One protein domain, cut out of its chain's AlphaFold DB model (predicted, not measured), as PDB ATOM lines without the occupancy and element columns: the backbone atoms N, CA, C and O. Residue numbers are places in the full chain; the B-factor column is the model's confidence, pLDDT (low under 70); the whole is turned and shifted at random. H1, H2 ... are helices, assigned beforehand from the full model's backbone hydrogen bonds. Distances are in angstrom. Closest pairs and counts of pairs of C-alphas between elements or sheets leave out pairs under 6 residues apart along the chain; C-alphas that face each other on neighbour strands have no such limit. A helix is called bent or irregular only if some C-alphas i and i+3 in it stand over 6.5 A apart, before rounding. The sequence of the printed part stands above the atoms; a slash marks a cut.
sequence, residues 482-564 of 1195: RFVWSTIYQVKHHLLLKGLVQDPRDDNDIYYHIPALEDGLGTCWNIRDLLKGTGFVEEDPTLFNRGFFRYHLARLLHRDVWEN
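This is residues 482 to 564 of the 1195 residues of the protein "Homeodomain-like protein" of Fusarium flagelliforme (UniProt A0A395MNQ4). The long helix H1 lies on one side of a loose gathering of helices, across from an L made by H3 and H4, which meet near their first residues; short H2 sits at the corner before H3, and short H5 follows H4. Two long links, residues 498 to 514 and 534 to 547, reach to opposite ends of the domain. The printed part has 83 residues, with five named helices in the order H1 to H5 and no named strand; the class is all helix. The whole is compact, with a radius of gyration of the C-alphas of 12.4 A and spans of 36 by 30 by 24 A.

H1, residues 482 to 497, begins at C-alpha 482 (42.129, 5.219, -35.536) and is 22.2 A long. H2 is residues 515 to 518, 4.8 A. H3, residues 524 to 533, is 14.9 A long and only just irregular: C-alphas 525 and 528 are 7.0 A apart. H4, residues 548 to 557, is 13.4 A long and irregular, with C-alphas 551 and 554 7.5 A apart. H5, residues 559 to 562, 5.1 A, ends at C-alpha 562 (37.204, 9.544, -19.811).

H1 is close to but not clearly touching H3, the closest C-alphas, of Leu 495 and Leu 531, being 7.9 A apart. H1 and H4 are apart. H2 and H3 only just touch, only at the corner, with 3 pairs of C-alphas within 8 A; the closest are Leu 517 and Cys 524, 6.8 A. H3 and H4 touch, about perpendicular at 85 degrees, the closest C-alphas being those of Cys 524 and Arg 550, 6.0 A. H5 is close but not clearly touching H4, Leu 556 to Trp 562 being the closest C-alphas at 5.9 A. Every O i to N i+4 pair is within hydrogen-bond range in H1, 4 of 6 in H3 and 4 of 6 in H4; H2 and H5 are too short for such a pair.

The C-alphas farthest apart, of Asp 507 and Thr 542, are 36.6 A apart. The printed part has no cut; the links H1 to H2 and H3 to H4 are long. Mean pLDDT of the printed part is 75.3, with residues 507 to 508, 518 to 525, 538 to 547 and 550 to 551 under 70.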
ATOM      1  N   ARG A 482      41.673   6.397 -36.301       78.75
ATOM      2  CA  ARG A 482      42.129   5.219 -35.536       78.75
ATOM      3  C   ARG A 482      43.448   5.496 -34.810       78.75
ATOM      4  O   ARG A 482      43.551   5.222 -33.618       78.75
ATOM      5  N   PHE A 483      44.415   6.090 -35.511       78.38
ATOM      6  CA  PHE A 483      45.731   6.430 -34.969       78.38
ATOM      7  C   PHE A 483      45.631   7.408 -33.788       78.38
ATOM      8  O   PHE A 483      46.079   7.076 -32.694       78.38
ATOM      9  N   VAL A 484      44.966   8.559 -33.964       77.94
ATOM     10  CA  VAL A 484      44.807   9.572 -32.899       77.94
ATOM     11  C   VAL A 484      44.057   9.014 -31.684       77.94
ATOM     12  O   VAL A 484      44.444   9.287 -30.547       77.94
ATOM     13  N   TRP A 485      43.009   8.210 -31.898       83.19
ATOM     14  CA  TRP A 485      42.276   7.579 -30.799       83.19
ATOM     15  C   TRP A 485      43.144   6.582 -30.021       83.19
ATOM     16  O   TRP A 485      43.154   6.612 -28.791       83.19
ATOM     17  N   SER A 486      43.932   5.759 -30.722       81.81
ATOM     18  CA  SER A 486      44.907   4.855 -30.102       81.81
ATOM     19  C   SER A 486      45.894   5.625 -29.216       81.81
ATOM     20  O   SER A 486      46.079   5.272 -28.051       81.81
ATOM     21  N   THR A 487      46.449   6.749 -29.691       79.38
ATOM     22  CA  THR A 487      47.369   7.565 -28.877       79.38
ATOM     23  C   THR A 487      46.679   8.193 -27.654       79.38
ATOM     24  O   THR A 487      47.294   8.313 -26.594       79.38
ATOM     25  N   ILE A 488      45.398   8.565 -27.752       84.25
ATOM     26  CA  ILE A 488      44.604   9.054 -26.608       84.25
ATOM     27  C   ILE A 488      44.384   7.940 -25.573       84.25
ATOM     28  O   ILE A 488      44.580   8.172 -24.376       84.25
ATOM     29  N   TYR A 489      44.047   6.725 -26.014       86.56
ATOM     30  CA  TYR A 489      43.934   5.558 -25.137       86.56
ATOM     31  C   TYR A 489      45.270   5.222 -24.455       86.56
ATOM     32  O   TYR A 489      45.296   5.030 -23.240       86.56
ATOM     33  N   GLN A 490      46.393   5.256 -25.185       84.06
ATOM     34  CA  GLN A 490      47.736   5.102 -24.609       84.06
ATOM     35  C   GLN A 490      48.018   6.134 -23.500       84.06
ATOM     36  O   GLN A 490      48.551   5.772 -22.448       84.06
ATOM     37  N   VAL A 491      47.639   7.405 -23.697       84.50
ATOM     38  CA  VAL A 491      47.803   8.465 -22.685       84.50
ATOM     39  C   VAL A 491      46.921   8.212 -21.457       84.50
ATOM     40  O   VAL A 491      47.442   8.250 -20.341       84.50
ATOM     41  N   LYS A 492      45.628   7.886 -21.627       88.06
ATOM     42  CA  LYS A 492      44.734   7.488 -20.515       88.06
ATOM     43  C   LYS A 492      45.327   6.314 -19.732       88.06
ATOM     44  O   LYS A 492      45.452   6.379 -18.510       88.06
ATOM     45  N   HIS A 493      45.736   5.262 -20.436       87.94
ATOM     46  CA  HIS A 493      46.284   4.046 -19.842       87.94
ATOM     47  C   HIS A 493      47.586   4.313 -19.068       87.94
ATOM     48  O   HIS A 493      47.730   3.843 -17.940       87.94
ATOM     49  N   HIS A 494      48.505   5.131 -19.597       87.50
ATOM     50  CA  HIS A 494      49.723   5.532 -18.877       87.50
ATOM     51  C   HIS A 494      49.420   6.379 -17.634       87.50
ATOM     52  O   HIS A 494      50.001   6.128 -16.578       87.50
ATOM     53  N   LEU A 495      48.502   7.348 -17.723       86.31
ATOM     54  CA  LEU A 495      48.105   8.181 -16.578       86.31
ATOM     55  C   LEU A 495      47.510   7.340 -15.433       86.31
ATOM     56  O   LEU A 495      47.881   7.548 -14.274       86.31
ATOM     57  N   LEU A 496      46.667   6.354 -15.761       87.06
ATOM     58  CA  LEU A 496      46.110   5.392 -14.803       87.06
ATOM     59  C   LEU A 496      47.193   4.468 -14.217       87.06
ATOM     60  O   LEU A 496      47.323   4.381 -12.997       87.06
ATOM     61  N   LEU A 497      48.029   3.838 -15.056       88.44
ATOM     62  CA  LEU A 497      49.114   2.944 -14.611       88.44
ATOM     63  C   LEU A 497      50.133   3.618 -13.681       88.44
ATOM     64  O   LEU A 497      50.805   2.940 -12.902       88.44
ATOM     65  N   LYS A 498      50.293   4.939 -13.790       87.31
ATOM     66  CA  LYS A 498      51.229   5.727 -12.980       87.31
ATOM     67  C   LYS A 498      50.579   6.366 -11.748       87.31
ATOM     68  O   LYS A 498      51.300   6.996 -10.979       87.31
ATOM     69  N   GLY A 499      49.263   6.222 -11.556       84.25
ATOM     70  CA  GLY A 499      48.529   6.867 -10.460       84.25
ATOM     71  C   GLY A 499      48.566   8.399 -10.525       84.25
ATOM     72  O   GLY A 499      48.578   9.058  -9.490       84.25
ATOM     73  N   LEU A 500      48.654   8.962 -11.736       84.38
ATOM     74  CA  LEU A 500      48.748  10.413 -11.972       84.38
ATOM     75  C   LEU A 500      47.376  11.086 -12.060       84.38
ATOM     76  O   LEU A 500      47.296  12.311 -12.001       84.38
ATOM     77  N   VAL A 501      46.326  10.279 -12.218       87.06
ATOM     78  CA  VAL A 501      44.926  10.695 -12.221       87.06
ATOM     79  C   VAL A 501      44.240  10.197 -10.949       87.06
ATOM     80  O   VAL A 501      44.494   9.073 -10.516       87.06
ATOM     81  N   GLN A 502      43.372  11.028 -10.372       84.88
ATOM     82  CA  GLN A 502      42.454  10.659  -9.291       84.88
ATOM     83  C   GLN A 502      41.007  10.664  -9.799       84.88
ATOM     84  O   GLN A 502      40.666  11.425 -10.707       84.88
ATOM     85  N   ASP A 503      40.170   9.813  -9.203       85.12
ATOM     86  CA  ASP A 503      38.725   9.780  -9.453       85.12
ATOM     87  C   ASP A 503      38.042  11.110  -9.042       85.12
ATOM     88  O   ASP A 503      38.588  11.834  -8.200       85.12
ATOM     89  N   PRO A 504      36.857  11.440  -9.602       85.69
ATOM     90  CA  PRO A 504      36.098  12.637  -9.223       85.69
ATOM     91  C   PRO A 504      35.747  12.656  -7.724       85.69
ATOM     92  O   PRO A 504      35.509  11.608  -7.118       85.69
ATOM     93  N   ARG A 505      35.720  13.846  -7.108       78.62
ATOM     94  CA  ARG A 505      35.723  13.987  -5.635       78.62
ATOM     95  C   ARG A 505      34.378  13.686  -4.967       78.62
ATOM     96  O   ARG A 505      34.370  13.208  -3.831       78.62
ATOM     97  N   ASP A 506      33.263  13.963  -5.642       79.38
ATOM     98  CA  ASP A 506      31.904  13.599  -5.223       79.38
ATOM     99  C   ASP A 506      30.954  13.446  -6.433       79.38
ATOM    100  O   ASP A 506      31.369  13.617  -7.577       79.38
ATOM    101  N   ASP A 507      29.682  13.099  -6.205       68.94
ATOM    102  CA  ASP A 507      28.697  12.830  -7.270       68.94
ATOM    103  C   ASP A 507      28.356  14.048  -8.161       68.94
ATOM    104  O   ASP A 507      27.761  13.876  -9.227       68.94
ATOM    105  N   ASN A 508      28.708  15.272  -7.749       64.94
ATOM    106  CA  ASN A 508      28.580  16.489  -8.561       64.94
ATOM    107  C   ASN A 508      29.864  16.801  -9.345       64.94
ATOM    108  O   ASN A 508      29.862  17.714 -10.176       64.94
ATOM    109  N   ASP A 509      30.954  16.088  -9.064       73.19
ATOM    110  CA  ASP A 509      32.233  16.271  -9.726       73.19
ATOM    111  C   ASP A 509      32.264  15.465 -11.031       73.19
ATOM    112  O   ASP A 509      32.090  14.243 -11.066       73.19
ATOM    113  N   ILE A 510      32.429  16.188 -12.135       74.88
ATOM    114  CA  ILE A 510      32.310  15.661 -13.497       74.88
ATOM    115  C   ILE A 510      33.671  15.517 -14.184       74.88
ATOM    116  O   ILE A 510      33.715  15.239 -15.381       74.88
ATOM    117  N   TYR A 511      34.778  15.689 -13.452       78.25
ATOM    118  CA  TYR A 511      36.134  15.607 -13.991       78.25
ATOM    119  C   TYR A 511      37.022  14.631 -13.217       78.25
ATOM    120  O   TYR A 511      36.969  14.529 -11.997       78.25
ATOM    121  N   TYR A 512      37.890  13.942 -13.952       83.25
ATOM    122  CA  TYR A 512      39.038  13.230 -13.405       83.25
ATOM    123  C   TYR A 512      40.187  14.211 -13.148       83.25
ATOM    124  O   TYR A 512      40.516  15.031 -14.007       83.25
ATOM    125  N   HIS A 513      40.819  14.116 -11.981       79.94
ATOM    126  CA  HIS A 513      41.803  15.105 -11.529       79.94
ATOM    127  C   HIS A 513      43.233  14.728 -11.876       79.94
ATOM    128  O   HIS A 513      43.594  13.557 -11.807       79.94
ATOM    129  N   ILE A 514      44.084  15.725 -12.130       82.81
ATOM    130  CA  ILE A 514      45.545  15.551 -12.174       82.81
ATOM    131  C   ILE A 514      46.161  16.481 -11.117       82.81
ATOM    132  O   ILE A 514      46.449  17.638 -11.432       82.81
ATOM    133  N   PRO A 515      46.413  16.008  -9.877       78.81
ATOM    134  CA  PRO A 515      46.871  16.858  -8.770       78.81
ATOM    135  C   PRO A 515      48.115  17.693  -9.100       78.81
ATOM    136  O   PRO A 515      48.162  18.887  -8.828       78.81
ATOM    137  N   ALA A 516      49.073  17.116  -9.835       71.81
ATOM    138  CA  ALA A 516      50.287  17.806 -10.288       71.81
ATOM    139  C   ALA A 516      50.043  19.031 -11.207       71.81
ATOM    140  O   ALA A 516      50.974  19.799 -11.451       71.81
ATOM    141  N   LEU A 517      48.825  19.206 -11.730       73.31
ATOM    142  CA  LEU A 517      48.382  20.366 -12.515       73.31
ATOM    143  C   LEU A 517      47.371  21.252 -11.760       73.31
ATOM    144  O   LEU A 517      47.110  22.370 -12.195       73.31
ATOM    145  N   GLU A 518      46.807  20.766 -10.653       68.12
ATOM    146  CA  GLU A 518      45.791  21.458  -9.845       68.12
ATOM    147  C   GLU A 518      46.399  22.130  -8.604       68.12
ATOM    148  O   GLU A 518      46.012  23.246  -8.262       68.12
ATOM    149  N   ASP A 519      47.434  21.533  -8.002       66.62
ATOM    150  CA  ASP A 519      48.170  22.047  -6.833       66.62
ATOM    151  C   ASP A 519      49.065  23.274  -7.153       66.62
ATOM    152  O   ASP A 519      49.997  23.602  -6.417       66.62
ATOM    153  N   GLY A 520      48.843  23.947  -8.288       52.72
ATOM    154  CA  GLY A 520      49.567  25.150  -8.725       52.72
ATOM    155  C   GLY A 520      51.024  24.940  -9.168       52.72
ATOM    156  O   GLY A 520      51.660  25.883  -9.636       52.72
ATOM    157  N   LEU A 521      51.560  23.719  -9.056       48.75
ATOM    158  CA  LEU A 521      52.933  23.362  -9.450       48.75
ATOM    159  C   LEU A 521      53.120  23.186 -10.968       48.75
ATOM    160  O   LEU A 521      54.250  23.147 -11.458       48.75
ATOM    161  N   GLY A 522      52.023  23.084 -11.716       53.91
ATOM    162  CA  GLY A 522      52.008  22.926 -13.163       53.91
ATOM    163  C   GLY A 522      50.773  23.568 -13.788       53.91
ATOM    164  O   GLY A 522      49.849  23.990 -13.105       53.91
ATOM    165  N   THR A 523      50.766  23.644 -15.113       60.69
ATOM    166  CA  THR A 523      49.641  24.124 -15.927       60.69
ATOM    167  C   THR A 523      49.352  23.113 -17.039       60.69
ATOM    168  O   THR A 523      50.145  22.196 -17.252       60.69
ATOM    169  N   CYS A 524      48.282  23.280 -17.823       57.00
ATOM    170  CA  CYS A 524      48.003  22.393 -18.966       57.00
ATOM    171  C   CYS A 524      49.164  22.295 -19.984       57.00
ATOM    172  O   CYS A 524      49.285  21.287 -20.676       57.00
ATOM    173  N   TRP A 525      50.071  23.280 -20.029       60.12
ATOM    174  CA  TRP A 525      51.301  23.227 -20.827       60.12
ATOM    175  C   TRP A 525      52.311  22.180 -20.318       60.12
ATOM    176  O   TRP A 525      53.061  21.619 -21.115       60.12
ATOM    177  N   ASN A 526      52.320  21.892 -19.011       70.69
ATOM    178  CA  ASN A 526      53.261  20.984 -18.351       70.69
ATOM    179  C   ASN A 526      52.907  19.498 -18.542       70.69
ATOM    180  O   ASN A 526      53.749  18.650 -18.258       70.69
ATOM    181  N   ILE A 527      51.700  19.141 -19.011       75.25
ATOM    182  CA  ILE A 527      51.279  17.727 -19.077       75.25
ATOM    183  C   ILE A 527      52.181  16.879 -19.986       75.25
ATOM    184  O   ILE A 527      52.474  15.730 -19.666       75.25
ATOM    185  N   ARG A 528      52.706  17.450 -21.079       74.25
ATOM    186  CA  ARG A 528      53.635  16.745 -21.978       74.25
ATOM    187  C   ARG A 528      54.988  16.471 -21.308       74.25
ATOM    188  O   ARG A 528      55.606  15.445 -21.586       74.25
ATOM    189  N   ASP A 529      55.413  17.336 -20.390       77.62
ATOM    190  CA  ASP A 529      56.643  17.162 -19.614       77.62
ATOM    191  C   ASP A 529      56.422  16.241 -18.398       77.62
ATOM    192  O   ASP A 529      57.311  15.465 -18.055       77.62
ATOM    193  N   LEU A 530      55.211  16.217 -17.821       79.44
ATOM    194  CA  LEU A 530      54.772  15.224 -16.829       79.44
ATOM    195  C   LEU A 530      54.724  13.806 -17.426       79.44
ATOM    196  O   LEU A 530      55.239  12.860 -16.828       79.44
ATOM    197  N   LEU A 531      54.160  13.649 -18.629       80.62
ATOM    198  CA  LEU A 531      54.142  12.380 -19.363       80.62
ATOM    199  C   LEU A 531      55.573  11.892 -19.646       80.62
ATOM    200  O   LEU A 531      55.922  10.767 -19.283       80.62
ATOM    201  N   LYS A 532      56.443  12.755 -20.188       81.19
ATOM    202  CA  LYS A 532      57.862  12.425 -20.434       81.19
ATOM    203  C   LYS A 532      58.621  12.096 -19.145       81.19
ATOM    204  O   LYS A 532      59.297  11.074 -19.082       81.19
ATOM    205  N   GLY A 533      58.462  12.906 -18.098       78.88
ATOM    206  CA  GLY A 533      59.095  12.702 -16.789       78.88
ATOM    207  C   GLY A 533      58.648  11.424 -16.069       78.88
ATOM    208  O   GLY A 533      59.389  10.892 -15.247       78.88
ATOM    209  N   THR A 534      57.474  10.886 -16.412       81.38
ATOM    210  CA  THR A 534      56.947   9.617 -15.875       81.38
ATOM    211  C   THR A 534      57.190   8.416 -16.801       81.38
ATOM    212  O   THR A 534      56.813   7.285 -16.467       81.38
ATOM    213  N   GLY A 535      57.884   8.629 -17.926       80.62
ATOM    214  CA  GLY A 535      58.364   7.592 -18.842       80.62
ATOM    215  C   GLY A 535      57.444   7.268 -20.021       80.62
ATOM    216  O   GLY A 535      57.582   6.189 -20.590       80.62
ATOM    217  N   PHE A 536      56.504   8.149 -20.378       82.12
ATOM    218  CA  PHE A 536      55.714   8.002 -21.604       82.12
ATOM    219  C   PHE A 536      56.600   8.232 -22.834       82.12
ATOM    220  O   PHE A 536      57.290   9.254 -22.922       82.12
ATOM    221  N   VAL A 537      56.565   7.302 -23.790       76.00
ATOM    222  CA  VAL A 537      57.222   7.450 -25.093       76.00
ATOM    223  C   VAL A 537      56.165   7.860 -26.108       76.00
ATOM    224  O   VAL A 537      55.178   7.167 -26.310       76.00
ATOM    225  N   GLU A 538      56.375   9.018 -26.717       68.44
ATOM    226  CA  GLU A 538      55.444   9.652 -27.644       68.44
ATOM    227  C   GLU A 538      55.750   9.198 -29.083       68.44
ATOM    228  O   GLU A 538      56.805   9.545 -29.613       68.44
ATOM    229  N   GLU A 539      54.856   8.410 -29.693       64.56
ATOM    230  CA  GLU A 539      55.072   7.800 -31.021       64.56
ATOM    231  C   GLU A 539      55.208   8.837 -32.149       64.56
ATOM    232  O   GLU A 539      56.110   8.729 -32.979       64.56
ATOM    233  N   ASP A 540      54.363   9.875 -32.147       65.44
ATOM    234  CA  ASP A 540      54.453  11.026 -33.053       65.44
ATOM    235  C   ASP A 540      54.532  12.341 -32.249       65.44
ATOM    236  O   ASP A 540      53.515  12.821 -31.735       65.44
ATOM    237  N   PRO A 541      55.718  12.979 -32.165       61.97
ATOM    238  CA  PRO A 541      55.906  14.255 -31.475       61.97
ATOM    239  C   PRO A 541      55.108  15.448 -32.030       61.97
ATOM    240  O   PRO A 541      55.139  16.520 -31.404       61.97
ATOM    241  N   THR A 542      54.466  15.305 -33.195       60.69
ATOM    242  CA  THR A 542      53.658  16.344 -33.848       60.69
ATOM    243  C   THR A 542      52.176  16.276 -33.474       60.69
ATOM    244  O   THR A 542      51.551  17.333 -33.398       60.69
ATOM    245  N   LEU A 543      51.633  15.091 -33.147       60.84
ATOM    246  CA  LEU A 543      50.231  14.932 -32.732       60.84
ATOM    247  C   LEU A 543      49.916  15.737 -31.468       60.84
ATOM    248  O   LEU A 543      48.996  16.553 -31.460       60.84
ATOM    249  N   PHE A 544      50.705  15.563 -30.405       64.62
ATOM    250  CA  PHE A 544      50.529  16.325 -29.168       64.62
ATOM    251  C   PHE A 544      51.301  17.646 -29.205       64.62
ATOM    252  O   PHE A 544      52.120  17.958 -28.330       64.62
ATOM    253  N   ASN A 545      51.045  18.449 -30.239       62.44
ATOM    254  CA  ASN A 545      51.502  19.833 -30.299       62.44
ATOM    255  C   ASN A 545      51.012  20.633 -29.060       62.44
ATOM    256  O   ASN A 545      50.158  20.189 -28.288       62.44
ATOM    257  N   ARG A 546      51.561  21.833 -28.835       55.41
ATOM    258  CA  ARG A 546      51.197  22.656 -27.661       55.41
ATOM    259  C   ARG A 546      49.742  23.174 -27.672       55.41
ATOM    260  O   ARG A 546      49.295  23.692 -26.652       55.41
ATOM    261  N   GLY A 547      49.024  23.062 -28.790       58.28
ATOM    262  CA  GLY A 547      47.595  23.358 -28.908       58.28
ATOM    263  C   GLY A 547      46.715  22.221 -28.385       58.28
ATOM    264  O   GLY A 547      45.821  22.480 -27.583       58.28
ATOM    265  N   PHE A 548      47.021  20.962 -28.724       71.25
ATOM    266  CA  PHE A 548      46.156  19.813 -28.422       71.25
ATOM    267  C   PHE A 548      45.687  19.747 -26.960       71.25
ATOM    268  O   PHE A 548      44.494  19.858 -26.679       71.25
ATOM    269  N   PHE A 549      46.614  19.623 -26.004       70.44
ATOM    270  CA  PHE A 549      46.249  19.547 -24.583       70.44
ATOM    271  C   PHE A 549      45.678  20.865 -24.043       70.44
ATOM    272  O   PHE A 549      44.929  20.854 -23.071       70.44
ATOM    273  N   ARG A 550      45.968  22.008 -24.675       64.50
ATOM    274  CA  ARG A 550      45.381  23.297 -24.292       64.50
ATOM    275  C   ARG A 550      43.895  23.385 -24.658       64.50
ATOM    276  O   ARG A 550      43.151  24.014 -23.912       64.50
ATOM    277  N   TYR A 551      43.475  22.783 -25.769       64.75
ATOM    278  CA  TYR A 551      42.081  22.814 -26.226       64.75
ATOM    279  C   TYR A 551      41.264  21.604 -25.751       64.75
ATOM    280  O   TYR A 551      40.086  21.754 -25.438       64.75
ATOM    281  N   HIS A 552      41.878  20.423 -25.640       72.69
ATOM    282  CA  HIS A 552      41.143  19.170 -25.452       72.69
ATOM    283  C   HIS A 552      41.312  18.501 -24.077       72.69
ATOM    284  O   HIS A 552      40.518  17.621 -23.765       72.69
ATOM    285  N   LEU A 553      42.271  18.898 -23.221       76.25
ATOM    286  CA  LEU A 553      42.509  18.209 -21.934       76.25
ATOM    287  C   LEU A 553      41.299  18.252 -20.982       76.25
ATOM    288  O   LEU A 553      41.004  17.252 -20.336       76.25
ATOM    289  N   ALA A 554      40.574  19.372 -20.923       70.31
ATOM    290  CA  ALA A 554      39.388  19.487 -20.071       70.31
ATOM    291  C   ALA A 554      38.236  18.584 -20.549       70.31
ATOM    292  O   ALA A 554      37.617  17.909 -19.732       70.31
ATOM    293  N   ARG A 555      37.984  18.507 -21.869       75.88
ATOM    294  CA  ARG A 555      37.005  17.562 -22.439       75.88
ATOM    295  C   ARG A 555      37.483  16.106 -22.270       75.88
ATOM    296  O   ARG A 555      36.688  15.278 -21.858       75.88
ATOM    297  N   LEU A 556      38.773  15.801 -22.459       78.50
ATOM    298  CA  LEU A 556      39.360  14.467 -22.216       78.50
ATOM    299  C   LEU A 556      39.153  13.952 -20.783       78.50
ATOM    300  O   LEU A 556      38.896  12.765 -20.605       78.50
ATOM    301  N   LEU A 557      39.296  14.823 -19.779       80.00
ATOM    302  CA  LEU A 557      39.137  14.479 -18.362       80.00
ATOM    303  C   LEU A 557      37.674  14.492 -17.890       80.00
ATOM    304  O   LEU A 557      37.410  14.064 -16.768       80.00
ATOM    305  N   HIS A 558      36.721  14.962 -18.703       81.56
ATOM    306  CA  HIS A 558      35.303  14.907 -18.346       81.56
ATOM    307  C   HIS A 558      34.846  13.452 -18.224       81.56
ATOM    308  O   HIS A 558      35.162  12.631 -19.082       81.56
ATOM    309  N   ARG A 559      34.067  13.133 -17.191       78.75
ATOM    310  CA  ARG A 559      33.677  11.770 -16.812       78.75
ATOM    311  C   ARG A 559      33.089  10.964 -17.975       78.75
ATOM    312  O   ARG A 559      33.630   9.912 -18.312       78.75
ATOM    313  N   ASP A 560      32.081  11.508 -18.661       77.44
ATOM    314  CA  ASP A 560      31.455  10.892 -19.845       77.44
ATOM    315  C   ASP A 560      32.450  10.578 -20.975       77.44
ATOM    316  O   ASP A 560      32.220   9.667 -21.770       77.44
ATOM    317  N   VAL A 561      33.538  11.345 -21.082       77.44
ATOM    318  CA  VAL A 561      34.579  11.150 -22.095       77.44
ATOM    319  C   VAL A 561      35.583  10.123 -21.590       77.44
ATOM    320  O   VAL A 561      35.790   9.097 -22.233       77.44
ATOM    321  N   TRP A 562      36.159  10.363 -20.411       82.25
ATOM    322  CA  TRP A 562      37.204   9.544 -19.811       82.25
ATOM    323  C   TRP A 562      36.769   8.097 -19.601       82.25
ATOM    324  O   TRP A 562      37.522   7.195 -19.969       82.25
ATOM    325  N   GLU A 563      35.564   7.845 -19.075       83.88
ATOM    326  CA  GLU A 563      35.048   6.482 -18.889       83.88
ATOM    327  C   GLU A 563      34.982   5.726 -20.235       83.88
ATOM    328  O   GLU A 563      35.444   4.587 -20.311       83.88
ATOM    329  N   ASN A 564      34.560   6.394 -21.319       81.50
ATOM    330  CA  ASN A 564      34.334   5.808 -22.651       81.50
ATOM    331  C   ASN A 564      35.555   5.808 -23.608       81.50
ATOM    332  O   ASN A 564      35.430   5.380 -24.756       81.50
TER     333      ASN A 564